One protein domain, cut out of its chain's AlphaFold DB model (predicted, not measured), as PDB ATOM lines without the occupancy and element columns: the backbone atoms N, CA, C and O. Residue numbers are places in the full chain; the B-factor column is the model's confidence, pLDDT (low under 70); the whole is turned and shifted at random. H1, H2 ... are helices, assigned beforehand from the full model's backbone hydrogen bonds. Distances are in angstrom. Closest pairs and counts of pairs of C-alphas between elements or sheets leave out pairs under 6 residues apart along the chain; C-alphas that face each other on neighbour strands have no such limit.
ATOM      1  N   SER A   2       8.523   1.975  17.441       74.81
ATOM      2  CA  SER A   2       8.525   3.302  16.766       74.81
ATOM      3  C   SER A   2       7.117   3.839  16.466       74.81
ATOM      4  O   SER A   2       6.743   4.899  16.951       74.81
ATOM      5  N   ALA A   3       6.282   3.047  15.780       78.56
ATOM      6  CA  ALA A   3       4.949   3.480  15.341       78.56
ATOM      7  C   ALA A   3       3.998   3.861  16.494       78.56
ATOM      8  O   ALA A   3       3.196   4.778  16.370       78.56
ATOM      9  N   THR A   4       4.110   3.190  17.644       83.94
ATOM     10  CA  THR A   4       3.306   3.494  18.839       83.94
ATOM     11  C   THR A   4       3.681   4.829  19.479       83.94
ATOM     12  O   THR A   4       2.812   5.506  20.016       83.94
ATOM     13  N   ILE A   5       4.959   5.216  19.419       87.50
ATOM     14  CA  ILE A   5       5.438   6.501  19.950       87.50
ATOM     15  C   ILE A   5       5.057   7.634  18.991       87.50
ATOM     16  O   ILE A   5       4.565   8.665  19.436       87.50
ATOM     17  N   GLU A   6       5.222   7.427  17.682       86.25
ATOM     18  CA  GLU A   6       4.786   8.381  16.651       86.25
ATOM     19  C   GLU A   6       3.283   8.663  16.744       86.25
ATOM     20  O   GLU A   6       2.878   9.821  16.692       86.25
ATOM     21  N   LYS A   7       2.475   7.621  16.982       87.62
ATOM     22  CA  LYS A   7       1.040   7.750  17.253       87.62
ATOM     23  C   LYS A   7       0.743   8.693  18.414       87.62
ATOM     24  O   LYS A   7       0.011   9.665  18.251       87.62
ATOM     25  N   GLN A   8       1.327   8.415  19.576       89.12
ATOM     26  CA  GLN A   8       1.111   9.229  20.772       89.12
ATOM     27  C   GLN A   8       1.576  10.674  20.567       89.12
ATOM     28  O   GLN A   8       0.917  11.606  21.031       89.12
ATOM     29  N   LEU A   9       2.690  10.868  19.853       90.94
ATOM     30  CA  LEU A   9       3.222  12.192  19.554       90.94
ATOM     31  C   LEU A   9       2.271  12.997  18.663       90.94
ATOM     32  O   LEU A   9       1.987  14.148  18.982       90.94
ATOM     33  N   ASN A  10       1.758  12.403  17.585       89.75
ATOM     34  CA  ASN A  10       0.856  13.090  16.659       89.75
ATOM     35  C   ASN A  10      -0.507  13.393  17.292       89.75
ATOM     36  O   ASN A  10      -1.035  14.481  17.082       89.75
ATOM     37  N   GLU A  11      -1.055  12.482  18.101       91.44
ATOM     38  CA  GLU A  11      -2.307  12.720  18.835       91.44
ATOM     39  C   GLU A  11      -2.139  13.851  19.864       91.44
ATOM     40  O   GLU A  11      -2.944  14.779  19.900       91.44
ATOM     41  N   THR A  12      -1.031  13.863  20.616       92.19
ATOM     42  CA  THR A  12      -0.725  14.953  21.564       92.19
ATOM     43  C   THR A  12      -0.483  16.286  20.843       92.19
ATOM     44  O   THR A  12      -0.913  17.349  21.298       92.19
ATOM     45  N   LEU A  13       0.205  16.258  19.697       92.00
ATOM     46  CA  LEU A  13       0.454  17.441  18.874       92.00
ATOM     47  C   LEU A  13      -0.850  18.014  18.308       92.00
ATOM     48  O   LEU A  13      -1.061  19.221  18.374       92.00
ATOM     49  N   ARG A  14      -1.755  17.164  17.823       92.06
ATOM     50  CA  ARG A  14      -3.095  17.560  17.380       92.06
ATOM     51  C   ARG A  14      -3.880  18.225  18.511       92.06
ATOM     52  O   ARG A  14      -4.412  19.314  18.314       92.06
ATOM     53  N   ASP A  15      -3.911  17.614  19.695       91.69
ATOM     54  CA  ASP A  15      -4.666  18.133  20.845       91.69
ATOM     55  C   ASP A  15      -4.136  19.497  21.308       91.69
ATOM     56  O   ASP A  15      -4.907  20.419  21.577       91.69
ATOM     57  N   THR A  16      -2.809  19.657  21.339       92.19
ATOM     58  CA  THR A  16      -2.171  20.938  21.684       92.19
ATOM     59  C   THR A  16      -2.407  22.014  20.622       92.19
ATOM     60  O   THR A  16      -2.711  23.153  20.975       92.19
ATOM     61  N   GLN A  17      -2.329  21.676  19.331       91.81
ATOM     62  CA  GLN A  17      -2.638  22.600  18.235       91.81
ATOM     63  C   GLN A  17      -4.107  23.030  18.235       91.81
ATOM     64  O   GLN A  17      -4.398  24.204  18.010       91.81
ATOM     65  N   LEU A  18      -5.028  22.109  18.521       91.62
ATOM     66  CA  LEU A  18      -6.454  22.401  18.615       91.62
ATOM     67  C   LEU A  18      -6.757  23.339  19.786       91.62
ATOM     68  O   LEU A  18      -7.474  24.325  19.612       91.62
ATOM     69  N   ALA A  19      -6.168  23.076  20.957       89.62
ATOM     70  CA  ALA A  19      -6.301  23.950  22.120       89.62
ATOM     71  C   ALA A  19      -5.747  25.357  21.839       89.62
ATOM     72  O   ALA A  19      -6.390  26.352  22.174       89.62
ATOM     73  N   LEU A  20      -4.592  25.443  21.171       91.94
ATOM     74  CA  LEU A  20      -4.002  26.711  20.743       91.94
ATOM     75  C   LEU A  20      -4.917  27.460  19.760       91.94
ATOM     76  O   LEU A  20      -5.117  28.664  19.905       91.94
ATOM     77  N   TYR A  21      -5.490  26.761  18.776       90.38
ATOM     78  CA  TYR A  21      -6.389  27.359  17.790       90.38
ATOM     79  C   TYR A  21      -7.645  27.956  18.430       90.38
ATOM     80  O   TYR A  21      -7.960  29.121  18.183       90.38
ATOM     81  N   LEU A  22      -8.320  27.184  19.289       89.00
ATOM     82  CA  LEU A  22      -9.529  27.621  19.990       89.00
ATOM     83  C   LEU A  22      -9.272  28.803  20.933       89.00
ATOM     84  O   LEU A  22     -10.092  29.712  20.999       89.00
ATOM     85  N   HIS A  23      -8.149  28.802  21.660       88.38
ATOM     86  CA  HIS A  23      -7.884  29.824  22.675       88.38
ATOM     87  C   HIS A  23      -7.332  31.131  22.098       88.38
ATOM     88  O   HIS A  23      -7.770  32.208  22.494       88.38
ATOM     89  N   GLU A  24      -6.376  31.048  21.169       87.50
ATOM     90  CA  GLU A  24      -5.633  32.221  20.689       87.50
ATOM     91  C   GLU A  24      -6.128  32.704  19.323       87.50
ATOM     92  O   GLU A  24      -6.366  33.893  19.127       87.50
ATOM     93  N   PHE A  25      -6.312  31.794  18.362       86.94
ATOM     94  CA  PHE A  25      -6.537  32.181  16.966       86.94
ATOM     95  C   PHE A  25      -7.996  32.519  16.644       86.94
ATOM     96  O   PHE A  25      -8.236  33.444  15.867       86.94
ATOM     97  N   VAL A  26      -8.973  31.807  17.219       86.25
ATOM     98  CA  VAL A  26     -10.403  32.093  16.987       86.25
ATOM     99  C   VAL A  26     -10.788  33.506  17.463       86.25
ATOM    100  O   VAL A  26     -11.373  34.238  16.660       86.25
ATOM    101  N   PRO A  27     -10.419  33.959  18.683       84.00
ATOM    102  CA  PRO A  27     -10.778  35.299  19.158       84.00
ATOM    103  C   PRO A  27     -10.021  36.437  18.457       84.00
ATOM    104  O   PRO A  27     -10.533  37.549  18.364       84.00
ATOM    105  N   GLN A  28      -8.804  36.176  17.967       86.00
ATOM    106  CA  GLN A  28      -7.965  37.180  17.298       86.00
ATOM    107  C   GLN A  28      -8.289  37.345  15.803       86.00
ATOM    108  O   GLN A  28      -7.840  38.303  15.173       86.00
ATOM    109  N   ASN A  29      -9.057  36.431  15.203       86.25
ATOM    110  CA  ASN A  29      -9.367  36.480  13.779       86.25
ATOM    111  C   ASN A  29     -10.477  37.502  13.473       86.25
ATOM    112  O   ASN A  29     -11.667  37.225  13.642       86.25
ATOM    113  N   GLU A  30     -10.085  38.657  12.927       85.12
ATOM    114  CA  GLU A  30     -10.991  39.757  12.560       85.12
ATOM    115  C   GLU A  30     -12.172  39.319  11.675       85.12
ATOM    116  O   GLU A  30     -13.271  39.864  11.785       85.12
ATOM    117  N   THR A  31     -11.983  38.313  10.812       83.88
ATOM    118  CA  THR A  31     -13.038  37.844   9.898       83.88
ATOM    119  C   THR A  31     -14.102  37.028  10.631       83.88
ATOM    120  O   THR A  31     -15.291  37.239  10.395       83.88
ATOM    121  N   LEU A  32     -13.694  36.129  11.532       83.62
ATOM    122  CA  LEU A  32     -14.617  35.300  12.321       83.62
ATOM    123  C   LEU A  32     -15.405  36.143  13.327       83.62
ATOM    124  O   LEU A  32     -16.604  35.923  13.506       83.62
ATOM    125  N   VAL A  33     -14.748  37.142  13.923       83.06
ATOM    126  CA  VAL A  33     -15.377  38.109  14.832       83.06
ATOM    127  C   VAL A  33     -16.392  38.972  14.081       83.06
ATOM    128  O   VAL A  33     -17.527  39.112  14.530       83.06
ATOM    129  N   ARG A  34     -16.047  39.488  12.891       84.31
ATOM    130  CA  ARG A  34     -16.975  40.281  12.064       84.31
ATOM    131  C   ARG A  34     -18.227  39.500  11.654       84.31
ATOM    132  O   ARG A  34     -19.288  40.096  11.508       84.31
ATOM    133  N   LEU A  35     -18.097  38.193  11.423       80.88
ATOM    134  CA  LEU A  35     -19.209  37.320  11.034       80.88
ATOM    135  C   LEU A  35     -20.029  36.802  12.232       80.88
ATOM    136  O   LEU A  35     -21.021  36.116  12.010       80.88
ATOM    137  N   GLY A  36     -19.637  37.107  13.476       81.62
ATOM    138  CA  GLY A  36     -20.310  36.612  14.686       81.62
ATOM    139  C   GLY A  36     -20.131  35.109  14.937       81.62
ATOM    140  O   GLY A  36     -20.824  34.536  15.765       81.62
ATOM    141  N   ILE A  37     -19.207  34.454  14.227       81.44
ATOM    142  CA  ILE A  37     -18.993  32.997  14.295       81.44
ATOM    143  C   ILE A  37     -18.073  32.635  15.469       81.44
ATOM    144  O   ILE A  37     -18.199  31.560  16.048       81.44
ATOM    145  N   ALA A  38     -17.166  33.541  15.853       79.81
ATOM    146  CA  ALA A  38     -16.189  33.306  16.919       79.81
ATOM    147  C   ALA A  38     -16.831  32.956  18.278       79.81
ATOM    148  O   ALA A  38     -16.254  32.186  19.039       79.81
ATOM    149  N   GLU A  39     -18.035  33.463  18.566       80.38
ATOM    150  CA  GLU A  39     -18.773  33.172  19.808       80.38
ATOM    151  C   GLU A  39     -19.360  31.750  19.846       80.38
ATOM    152  O   GLU A  39     -19.670  31.233  20.918       80.38
ATOM    153  N   HIS A  40     -19.487  31.104  18.683       82.56
ATOM    154  CA  HIS A  40     -20.054  29.765  18.526       82.56
ATOM    155  C   HIS A  40     -18.991  28.662  18.381       82.56
ATOM    156  O   HIS A  40     -19.334  27.486  18.433       82.56
ATOM    157  N   LEU A  41     -17.708  29.014  18.224       86.25
ATOM    158  CA  LEU A  41     -16.593  28.069  18.079       86.25
ATOM    159  C   LEU A  41     -15.846  27.889  19.408       86.25
ATOM    160  O   LEU A  41     -14.739  28.398  19.581       86.25
ATOM    161  N   LEU A  42     -16.454  27.175  20.360       85.25
ATOM    162  CA  LEU A  42     -15.899  27.010  21.713       85.25
ATOM    163  C   LEU A  42     -15.306  25.620  21.950       85.25
ATOM    164  O   LEU A  42     -14.387  25.457  22.754       85.25
ATOM    165  N   THR A  43     -15.839  24.609  21.272       89.69
ATOM    166  CA  THR A  43     -15.486  23.207  21.480       89.69
ATOM    167  C   THR A  43     -14.866  22.585  20.233       89.69
ATOM    168  O   THR A  43     -15.026  23.060  19.109       89.69
ATOM    169  N   ALA A  44     -14.182  21.453  20.418       87.31
ATOM    170  CA  ALA A  44     -13.679  20.647  19.307       87.31
ATOM    171  C   ALA A  44     -14.807  20.173  18.368       87.31
ATOM    172  O   ALA A  44     -14.588  20.031  17.169       87.31
ATOM    173  N   ASN A  45     -16.022  19.965  18.892       88.62
ATOM    174  CA  ASN A  45     -17.176  19.584  18.082       88.62
ATOM    175  C   ASN A  45     -17.651  20.733  17.176       88.62
ATOM    176  O   ASN A  45     -18.038  20.490  16.035       88.62
ATOM    177  N   ASP A  46     -17.567  21.977  17.646       88.12
ATOM    178  CA  ASP A  46     -17.930  23.147  16.837       88.12
ATOM    179  C   ASP A  46     -16.935  23.326  15.680       88.12
ATOM    180  O   ASP A  46     -17.331  23.602  14.548       88.12
ATOM    181  N   LEU A  47     -15.643  23.062  15.924       88.94
ATOM    182  CA  LEU A  47     -14.637  22.998  14.859       88.94
ATOM    183  C   LEU A  47     -14.881  21.844  13.886       88.94
ATOM    184  O   LEU A  47     -14.710  22.038  12.687       88.94
ATOM    185  N   TYR A  48     -15.299  20.670  14.366       90.12
ATOM    186  CA  TYR A  48     -15.686  19.556  13.495       90.12
ATOM    187  C   TYR A  48     -16.825  19.950  12.548       90.12
ATOM    188  O   TYR A  48     -16.750  19.681  11.350       90.12
ATOM    189  N   GLN A  49     -17.859  20.616  13.065       87.19
ATOM    190  CA  GLN A  49     -18.985  21.079  12.253       87.19
ATOM    191  C   GLN A  49     -18.566  22.178  11.272       87.19
ATOM    192  O   GLN A  49     -18.963  22.136  10.113       87.19
ATOM    193  N   TYR A  50     -17.718  23.114  11.704       87.94
ATOM    194  CA  TYR A  50     -17.280  24.242  10.880       87.94
ATOM    195  C   TYR A  50     -16.263  23.855   9.793       87.94
ATOM    196  O   TYR A  50     -16.353  24.321   8.660       87.94
ATOM    197  N   TRP A  51     -15.287  23.004  10.113       90.44
ATOM    198  CA  TRP A  51     -14.279  22.531   9.156       90.44
ATOM    199  C   TRP A  51     -14.705  21.289   8.382       90.44
ATOM    200  O   TRP A  51     -14.043  20.951   7.403       90.44
ATOM    201  N   LEU A  52     -15.787  20.622   8.799       92.62
ATOM    202  CA  LEU A  52     -16.278  19.373   8.210       92.62
ATOM    203  C   LEU A  52     -15.233  18.243   8.283       92.62
ATOM    204  O   LEU A  52     -15.180  17.367   7.417       92.62
ATOM    205  N   LEU A  53     -14.360  18.294   9.292       91.06
ATOM    206  CA  LEU A  53     -13.231  17.386   9.486       91.06
ATOM    207  C   LEU A  53     -13.189  16.915  10.930       91.06
ATOM    208  O   LEU A  53     -13.245  17.730  11.848       91.06
ATOM    209  N   ASP A  54     -13.052  15.606  11.133       88.44
ATOM    210  CA  ASP A  54     -12.909  15.040  12.474       88.44
ATOM    211  C   ASP A  54     -11.551  15.421  13.074       88.44
ATOM    212  O   ASP A  54     -10.506  14.845  12.763       88.44
ATOM    213  N   VAL A  55     -11.585  16.426  13.945       88.31
ATOM    214  CA  VAL A  55     -10.416  16.955  14.645       88.31
ATOM    215  C   VAL A  55      -9.964  16.076  15.816       88.31
ATOM    216  O   VAL A  55      -8.912  16.346  16.391       88.31
ATOM    217  N   LEU A  56     -10.719  15.028  16.170       87.56
ATOM    218  CA  LEU A  56     -10.410  14.101  17.264       87.56
ATOM    219  C   LEU A  56     -10.112  12.669  16.782       87.56
ATOM    220  O   LEU A  56      -9.990  11.756  17.606       87.56
ATOM    221  N   VAL A  57      -9.823  12.474  15.491       86.50
ATOM    222  CA  VAL A  57      -9.488  11.154  14.926       86.50
ATOM    223  C   VAL A  57      -8.127  10.606  15.386       86.50
ATOM    224  O   VAL A  57      -7.105  11.295  15.335       86.50
ATOM    225  N   SER A  58      -8.088   9.347  15.826       85.12
ATOM    226  CA  SER A  58      -6.831   8.663  16.170       85.12
ATOM    227  C   SER A  58      -5.980   8.378  14.930       85.12
ATOM    228  O   SER A  58      -6.529   8.141  13.851       85.12
ATOM    229  N   GLN A  59      -4.660   8.259  15.087       85.00
ATOM    230  CA  GLN A  59      -3.770   7.947  13.955       85.00
ATOM    231  C   GLN A  59      -3.996   6.541  13.358       85.00
ATOM    232  O   GLN A  59      -3.598   6.281  12.224       85.00
ATOM    233  N   ASP A  60      -4.658   5.638  14.087       84.25
ATOM    234  CA  ASP A  60      -4.931   4.264  13.638       84.25
ATOM    235  C   ASP A  60      -6.021   4.166  12.557       84.25
ATOM    236  O   ASP A  60      -6.285   3.070  12.060       84.25
ATOM    237  N   VAL A  61      -6.659   5.280  12.181       86.00
ATOM    238  CA  VAL A  61      -7.711   5.321  11.155       86.00
ATOM    239  C   VAL A  61      -7.143   5.920   9.860       86.00
ATOM    240  O   VAL A  61      -7.257   7.127   9.627       86.00
ATOM    241  N   PRO A  62      -6.507   5.113   8.989       86.31
ATOM    242  CA  PRO A  62      -5.995   5.612   7.721       86.31
ATOM    243  C   PRO A  62      -7.154   5.984   6.789       86.31
ATOM    244  O   PRO A  62      -8.012   5.157   6.486       86.31
ATOM    245  N   THR A  63      -7.152   7.220   6.289       88.06
ATOM    246  CA  THR A  63      -8.137   7.720   5.317       88.06
ATOM    247  C   THR A  63      -7.416   8.375   4.143       88.06
ATOM    248  O   THR A  63      -6.389   9.030   4.318       88.06
ATOM    249  N   THR A  64      -7.931   8.204   2.925       94.31
ATOM    250  CA  THR A  64      -7.375   8.885   1.749       94.31
ATOM    251  C   THR A  64      -7.881  10.332   1.676       94.31
ATOM    252  O   THR A  64      -9.018  10.596   2.075       94.31
ATOM    253  N   PRO A  65      -7.111  11.280   1.109       92.94
ATOM    254  CA  PRO A  65      -7.569  12.665   0.966       92.94
ATOM    255  C   PRO A  65      -8.898  12.794   0.208       92.94
ATOM    256  O   PRO A  65      -9.728  13.632   0.544       92.94
ATOM    257  N   VAL A  66      -9.132  11.924  -0.782       95.00
ATOM    258  CA  VAL A  66     -10.380  11.898  -1.561       95.00
ATOM    259  C   VAL A  66     -11.561  11.444  -0.704       95.00
ATOM    260  O   VAL A  66     -12.606  12.087  -0.732       95.00
ATOM    261  N   ALA A  67     -11.409  10.373   0.080       91.69
ATOM    262  CA  ALA A  67     -12.474   9.898   0.964       91.69
ATOM    263  C   ALA A  67     -12.826  10.941   2.035       91.69
ATOM    264  O   ALA A  67     -14.000  11.147   2.330       91.69
ATOM    265  N   CYS A  68     -11.815  11.640   2.553       92.06
ATOM    266  CA  CYS A  68     -11.991  12.736   3.498       92.06
ATOM    267  C   CYS A  68     -12.796  13.892   2.877       92.06
ATOM    268  O   CYS A  68     -13.820  14.279   3.429       92.06
ATOM    269  N   ALA A  69     -12.419  14.354   1.678       93.50
ATOM    270  CA  ALA A  69     -13.157  15.402   0.969       93.50
ATOM    271  C   ALA A  69     -14.612  15.004   0.654       93.50
ATOM    272  O   ALA A  69     -15.517  15.828   0.781       93.50
ATOM    273  N   ILE A  70     -14.853  13.743   0.271       93.94
ATOM    274  CA  ILE A  70     -16.209  13.222   0.039       93.94
ATOM    275  C   ILE A  70     -17.032  13.276   1.331       93.94
ATOM    276  O   ILE A  70     -18.155  13.775   1.300       93.94
ATOM    277  N   ALA A  71     -16.482  12.808   2.454       92.56
ATOM    278  CA  ALA A  71     -17.175  12.812   3.741       92.56
ATOM    279  C   ALA A  71     -17.517  14.240   4.203       92.56
ATOM    280  O   ALA A  71     -18.653  14.491   4.608       92.56
ATOM    281  N   SER A  72     -16.580  15.185   4.060       94.06
ATOM    282  CA  SER A  72     -16.803  16.601   4.379       94.06
ATOM    283  C   SER A  72     -17.947  17.199   3.556       94.06
ATOM    284  O   SER A  72     -18.849  17.834   4.101       94.06
ATOM    285  N   LEU A  73     -17.962  16.956   2.240       93.81
ATOM    286  CA  LEU A  73     -19.027  17.442   1.357       93.81
ATOM    287  C   LEU A  73     -20.376  16.770   1.642       93.81
ATOM    288  O   LEU A  73     -21.406  17.441   1.626       93.81
ATOM    289  N   GLN A  74     -20.389  15.466   1.929       94.00
ATOM    290  CA  GLN A  74     -21.607  14.742   2.303       94.00
ATOM    291  C   GLN A  74     -22.212  15.292   3.596       94.00
ATOM    292  O   GLN A  74     -23.422  15.509   3.654       94.00
ATOM    293  N   GLN A  75     -21.383  15.545   4.614       93.19
ATOM    294  CA  GLN A  75     -21.814  16.178   5.858       93.19
ATOM    295  C   GLN A  75     -22.426  17.552   5.578       93.19
ATOM    296  O   GLN A  75     -23.545  17.807   6.012       93.19
ATOM    297  N   TYR A  76     -21.747  18.390   4.793       93.06
ATOM    298  CA  TYR A  76     -22.226  19.731   4.461       93.06
ATOM    299  C   TYR A  76     -23.582  19.721   3.747       93.06
ATOM    300  O   TYR A  76     -24.510  20.413   4.157       93.06
ATOM    301  N   ILE A  77     -23.741  18.885   2.715       92.19
ATOM    302  CA  ILE A  77     -25.011  18.779   1.981       92.19
ATOM    303  C   ILE A  77     -26.130  18.290   2.908       92.19
ATOM    304  O   ILE A  77     -27.239  18.825   2.872       92.19
ATOM    305  N   ASN A  78     -25.854  17.318   3.781       91.75
ATOM    306  CA  ASN A  78     -26.838  16.846   4.754       91.75
ATOM    307  C   ASN A  78     -27.221  17.936   5.768       91.75
ATOM    308  O   ASN A  78     -28.400  18.044   6.104       91.75
ATOM    309  N   SER A  79     -26.274  18.768   6.209       90.56
ATOM    310  CA  SER A  79     -26.548  19.910   7.088       90.56
ATOM    311  C   SER A  79     -27.416  20.974   6.411       90.56
ATOM    312  O   SER A  79     -28.353  21.474   7.040       90.56
ATOM    313  N   ILE A  80     -27.185  21.269   5.122       90.88
ATOM    314  CA  ILE A  80     -28.048  22.163   4.330       90.88
ATOM    315  C   ILE A  80     -29.473  21.605   4.284       90.88
ATOM    316  O   ILE A  80     -30.427  22.304   4.616       90.88
ATOM    317  N   LEU A  81     -29.627  20.328   3.920       89.38
ATOM    318  CA  LEU A  81     -30.941  19.683   3.800       89.38
ATOM    319  C   LEU A  81     -31.668  19.519   5.144       89.38
ATOM    320  O   LEU A  81     -32.891  19.368   5.163       89.38
ATOM    321  N   ALA A  82     -30.932  19.531   6.256       89.25
ATOM    322  CA  ALA A  82     -31.465  19.529   7.615       89.25
ATOM    323  C   ALA A  82     -31.763  20.941   8.157       89.25
ATOM    324  O   ALA A  82     -32.192  21.061   9.303       89.25
ATOM    325  N   ASN A  83     -31.559  21.998   7.356       88.12
ATOM    326  CA  ASN A  83     -31.671  23.406   7.759       88.12
ATOM    327  C   ASN A  83     -30.767  23.786   8.948       88.12
ATOM    328  O   ASN A  83     -31.126  24.647   9.748       88.12
ATOM    329  N   MET A  84     -29.609  23.134   9.075       86.19
ATOM    330  CA  MET A  84     -28.613  23.444  10.107       86.19
ATOM    331  C   MET A  84     -27.589  24.489   9.638       86.19
ATOM    332  O   MET A  84     -26.947  25.117  10.472       86.19
ATOM    333  N   GLU A  85     -27.453  24.701   8.322       86.50
ATOM    334  CA  GLU A  85     -26.513  25.677   7.758       86.50
ATOM    335  C   GLU A  85     -27.134  27.077   7.609       86.50
ATOM    336  O   GLU A  85     -28.203  27.231   6.999       86.50
ATOM    337  N   PRO A  86     -26.456  28.134   8.087       82.38
ATOM    338  CA  PRO A  86     -26.952  29.495   7.973       82.38
ATOM    339  C   PRO A  86     -26.982  29.970   6.512       82.38
ATOM    340  O   PRO A  86     -26.061  29.741   5.735       82.38
ATOM    341  N   GLY A  87     -28.044  30.690   6.133       81.12
ATOM    342  CA  GLY A  87     -28.189  31.306   4.804       81.12
ATOM    343  C   GLY A  87     -28.942  30.462   3.769       81.12
ATOM    344  O   GLY A  87     -29.354  31.004   2.747       81.12
ATOM    345  N   TYR A  88     -29.212  29.185   4.059       81.88
ATOM    346  CA  TYR A  88     -29.967  28.294   3.165       81.88
ATOM    347  C   TYR A  88     -31.457  28.171   3.508       81.88
ATOM    348  O   TYR A  88     -32.213  27.592   2.736       81.88
ATOM    349  N   HIS A  89     -31.919  28.790   4.598       78.94
ATOM    350  CA  HIS A  89     -33.323  28.739   5.032       78.94
ATOM    351  C   HIS A  89     -34.322  29.306   4.002       78.94
ATOM    352  O   HIS A  89     -35.507  28.996   4.052       78.94
ATOM    353  N   THR A  90     -33.855  30.176   3.100       78.00
ATOM    354  CA  THR A  90     -34.659  30.795   2.034       78.00
ATOM    355  C   THR A  90     -34.407  30.177   0.659       78.00
ATOM    356  O   THR A  90     -34.963  30.657  -0.327       78.00
ATOM    357  N   ALA A  91     -33.528  29.176   0.560       80.56
ATOM    358  CA  ALA A  91     -33.241  28.511  -0.701       80.56
ATOM    359  C   ALA A  91     -34.385  27.548  -1.043       80.56
ATOM    360  O   ALA A  91     -34.669  26.619  -0.291       80.56
ATOM    361  N   ASP A  92     -35.035  27.767  -2.184       83.00
ATOM    362  CA  ASP A  92     -36.033  26.839  -2.715       83.00
ATOM    363  C   ASP A  92     -35.309  25.707  -3.453       83.00
ATOM    364  O   ASP A  92     -34.908  25.855  -4.610       83.00
ATOM    365  N   ILE A  93     -35.041  24.609  -2.740       84.56
ATOM    366  CA  ILE A  93     -34.436  23.408  -3.320       84.56
ATOM    367  C   ILE A  93     -35.572  22.515  -3.835       84.56
ATOM    368  O   ILE A  93     -36.397  22.069  -3.031       84.56
ATOM    369  N   PRO A  94     -35.611  22.208  -5.145       89.31
ATOM    370  CA  PRO A  94     -36.643  21.356  -5.720       89.31
ATOM    371  C   PRO A  94     -36.739  19.990  -5.020       89.31
ATOM    372  O   PRO A  94     -35.727  19.350  -4.721       89.31
ATOM    373  N   ALA A  95     -37.966  19.529  -4.758       87.19
ATOM    374  CA  ALA A  95     -38.213  18.295  -4.006       87.19
ATOM    375  C   ALA A  95     -37.602  17.047  -4.674       87.19
ATOM    376  O   ALA A  95     -37.127  16.149  -3.979       87.19
ATOM    377  N   ASP A  96     -37.549  17.022  -6.006       82.81
ATOM    378  CA  ASP A  96     -36.914  15.976  -6.813       82.81
ATOM    379  C   ASP A  96     -35.400  15.895  -6.572       82.81
ATOM    380  O   ASP A  96     -34.843  14.800  -6.475       82.81
ATOM    381  N   GLN A  97     -34.723  17.034  -6.407       85.75
ATOM    382  CA  GLN A  97     -33.293  17.057  -6.090       85.75
ATOM    383  C   GLN A  97     -33.022  16.535  -4.678       85.75
ATOM    384  O   GLN A  97     -32.080  15.764  -4.472       85.75
ATOM    385  N   ILE A  98     -33.873  16.898  -3.712       88.56
ATOM    386  CA  ILE A  98     -33.781  16.404  -2.330       88.56
ATOM    387  C   ILE A  98     -33.976  14.885  -2.299       88.56
ATOM    388  O   ILE A  98     -33.211  14.170  -1.647       88.56
ATOM    389  N   GLU A  99     -34.984  14.380  -3.009       88.38
ATOM    390  CA  GLU A  99     -35.250  12.948  -3.111       88.38
ATOM    391  C   GLU A  99     -34.095  12.209  -3.793       88.38
ATOM    392  O   GLU A  99     -33.626  11.194  -3.276       88.38
ATOM    393  N   THR A 100     -33.562  12.748  -4.892       87.12
ATOM    394  CA  THR A 100     -32.420  12.167  -5.618       87.12
ATOM    395  C   THR A 100     -31.174  12.075  -4.736       87.12
ATOM    396  O   THR A 100     -30.467  11.062  -4.750       87.12
ATOM    397  N   TRP A 101     -30.907  13.096  -3.916       90.19
ATOM    398  CA  TRP A 101     -29.828  13.031  -2.934       90.19
ATOM    399  C   TRP A 101     -30.061  11.908  -1.921       90.19
ATOM    400  O   TRP A 101     -29.223  11.013  -1.776       90.19
ATOM    401  N   ARG A 102     -31.231  11.908  -1.274       88.62
ATOM    402  CA  ARG A 102     -31.592  10.948  -0.217       88.62
ATOM    403  C   ARG A 102     -31.628   9.500  -0.688       88.62
ATOM    404  O   ARG A 102     -31.369   8.607   0.107       88.62
ATOM    405  N   THR A 103     -31.943   9.260  -1.953       86.69
ATOM    406  CA  THR A 103     -32.075   7.906  -2.505       86.69
ATOM    407  C   THR A 103     -30.784   7.420  -3.153       86.69
ATOM    408  O   THR A 103     -30.365   6.296  -2.888       86.69
ATOM    409  N   VAL A 104     -30.116   8.263  -3.949       86.62
ATOM    410  CA  VAL A 104     -29.040   7.825  -4.851       86.62
ATOM    411  C   VAL A 104     -27.695   8.485  -4.552       86.62
ATOM    412  O   VAL A 104     -26.682   7.791  -4.491       86.62
ATOM    413  N   MET A 105     -27.647   9.811  -4.389       88.44
ATOM    414  CA  MET A 105     -26.364  10.539  -4.399       88.44
ATOM    415  C   MET A 105     -25.662  10.626  -3.033       88.44
ATOM    416  O   MET A 105     -24.457  10.868  -2.994       88.44
ATOM    417  N   HIS A 106     -26.372  10.404  -1.921       89.06
ATOM    418  CA  HIS A 106     -25.821  10.570  -0.568       89.06
ATOM    419  C   HIS A 106     -24.686   9.594  -0.217       89.06
ATOM    420  O   HIS A 106     -23.880   9.899   0.659       89.06
ATOM    421  N   HIS A 107     -24.597   8.432  -0.871       90.62
ATOM    422  CA  HIS A 107     -23.602   7.401  -0.572       90.62
ATOM    423  C   HIS A 107     -22.860   6.965  -1.840       90.62
ATOM    424  O   HIS A 107     -23.487   6.633  -2.845       90.62
ATOM    425  N   TYR A 108     -21.521   6.939  -1.795       91.31
ATOM    426  CA  TYR A 108     -20.692   6.685  -2.980       91.31
ATOM    427  C   TYR A 108     -21.002   5.343  -3.673       91.31
ATOM    428  O   TYR A 108     -21.210   5.366  -4.882       91.31
ATOM    429  N   PRO A 109     -21.097   4.193  -2.975       92.50
ATOM    430  CA  PRO A 109     -21.525   2.932  -3.585       92.50
ATOM    431  C   PRO A 109     -22.876   2.997  -4.305       92.50
ATOM    432  O   PRO A 109     -22.990   2.482  -5.413       92.50
ATOM    433  N   THR A 110     -23.880   3.653  -3.718       90.75
ATOM    434  CA  THR A 110     -25.211   3.793  -4.331       90.75
ATOM    435  C   THR A 110     -25.149   4.676  -5.570       90.75
ATOM    436  O   THR A 110     -25.678   4.316  -6.621       90.75
ATOM    437  N   TRP A 111     -24.431   5.797  -5.483       91.25
ATOM    438  CA  TRP A 111     -24.180   6.671  -6.623       91.25
ATOM    439  C   TRP A 111     -23.438   5.932  -7.742       91.25
ATOM    440  O   TRP A 111     -23.848   6.005  -8.898       91.25
ATOM    441  N   ALA A 112     -22.382   5.188  -7.408       91.94
ATOM    442  CA  ALA A 112     -21.578   4.438  -8.366       91.94
ATOM    443  C   ALA A 112     -22.403   3.340  -9.047       91.94
ATOM    444  O   ALA A 112     -22.332   3.204 -10.266       91.94
ATOM    445  N   ALA A 113     -23.234   2.615  -8.290       90.31
ATOM    446  CA  ALA A 113     -24.170   1.636  -8.835       90.31
ATOM    447  C   ALA A 113     -25.194   2.293  -9.772       90.31
ATOM    448  O   ALA A 113     -25.451   1.766 -10.848       90.31
ATOM    449  N   ASN A 114     -25.721   3.472  -9.425       89.19
ATOM    450  CA  ASN A 114     -26.625   4.211 -10.304       89.19
ATOM    451  C   ASN A 114     -25.936   4.684 -11.596       89.19
ATOM    452  O   ASN A 114     -26.495   4.563 -12.683       89.19
ATOM    453  N   GLN A 115     -24.700   5.186 -11.516       88.31
ATOM    454  CA  GLN A 115     -23.928   5.515 -12.718       88.31
ATOM    455  C   GLN A 115     -23.690   4.262 -13.569       88.31
ATOM    456  O   GLN A 115     -23.917   4.276 -14.778       88.31
ATOM    457  N   GLN A 116     -23.289   3.156 -12.945       89.50
ATOM    458  CA  GLN A 116     -23.080   1.891 -13.639       89.50
ATOM    459  C   GLN A 116     -24.370   1.382 -14.292       89.50
ATOM    460  O   GLN A 116     -24.310   0.898 -15.414       89.50
ATOM    461  N   LEU A 117     -25.526   1.540 -13.647       88.44
ATOM    462  CA  LEU A 117     -26.835   1.203 -14.199       88.44
ATOM    463  C   LEU A 117     -27.143   2.000 -15.474       88.44
ATOM    464  O   LEU A 117     -27.597   1.424 -16.461       88.44
ATOM    465  N   HIS A 118     -26.855   3.303 -15.480       82.56
ATOM    466  CA  HIS A 118     -27.064   4.150 -16.656       82.56
ATOM    467  C   HIS A 118     -26.166   3.767 -17.839       82.56
ATOM    468  O   HIS A 118     -26.631   3.738 -18.978       82.56
ATOM    469  N   TYR A 119     -24.884   3.487 -17.590       83.50
ATOM    470  CA  TYR A 119     -23.917   3.185 -18.655       83.50
ATOM    471  C   TYR A 119     -23.915   1.713 -19.083       83.50
ATOM    472  O   TYR A 119     -23.669   1.406 -20.249       83.50
TER     473      TYR A 119
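What this domain is: This is residues 2 to 119 of the 600 residues of the protein "Neuraminidase domain-containing protein" of Pseudomonas sp. ANT_J28 (UniProt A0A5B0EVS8). Picture a flat, loose zigzag: long H1 makes one edge, loops lead on past H2 and H3 to H4 and H5, and H6 turns off H5. The printed part has 118 residues with six named helices: all helix. The radius of gyration of the C-alphas is 18.3 A, the spans 48 by 43 by 16 A.

Where its parts are: Find C-alpha 2 at (8.525, 3.302, 16.766), where H1, residues 2 to 28, begins its 37.7 A. Then come H2, 30 to 34, H3, 44 to 51, H4, 65 to 81, H5, 95 to 105, and H6, 108 to 119, ending at (-23.917, 3.185, -18.655).

How they stand to each other: H1 and H3 are close but not clearly touching; their closest C-alphas, Leu 18 and Ala 44, are 7.5 A apart. H3 and H4 are near each other. H5 and H6 touch only at the corner, closest at C-alphas 105 and 111, 5.0 A. Every O i to N i+4 pair is within hydrogen-bond range in H2 to H6, and 20 of 23 in H1.

The domain as a whole: Links H3 to H4 and H4 to H5 are long.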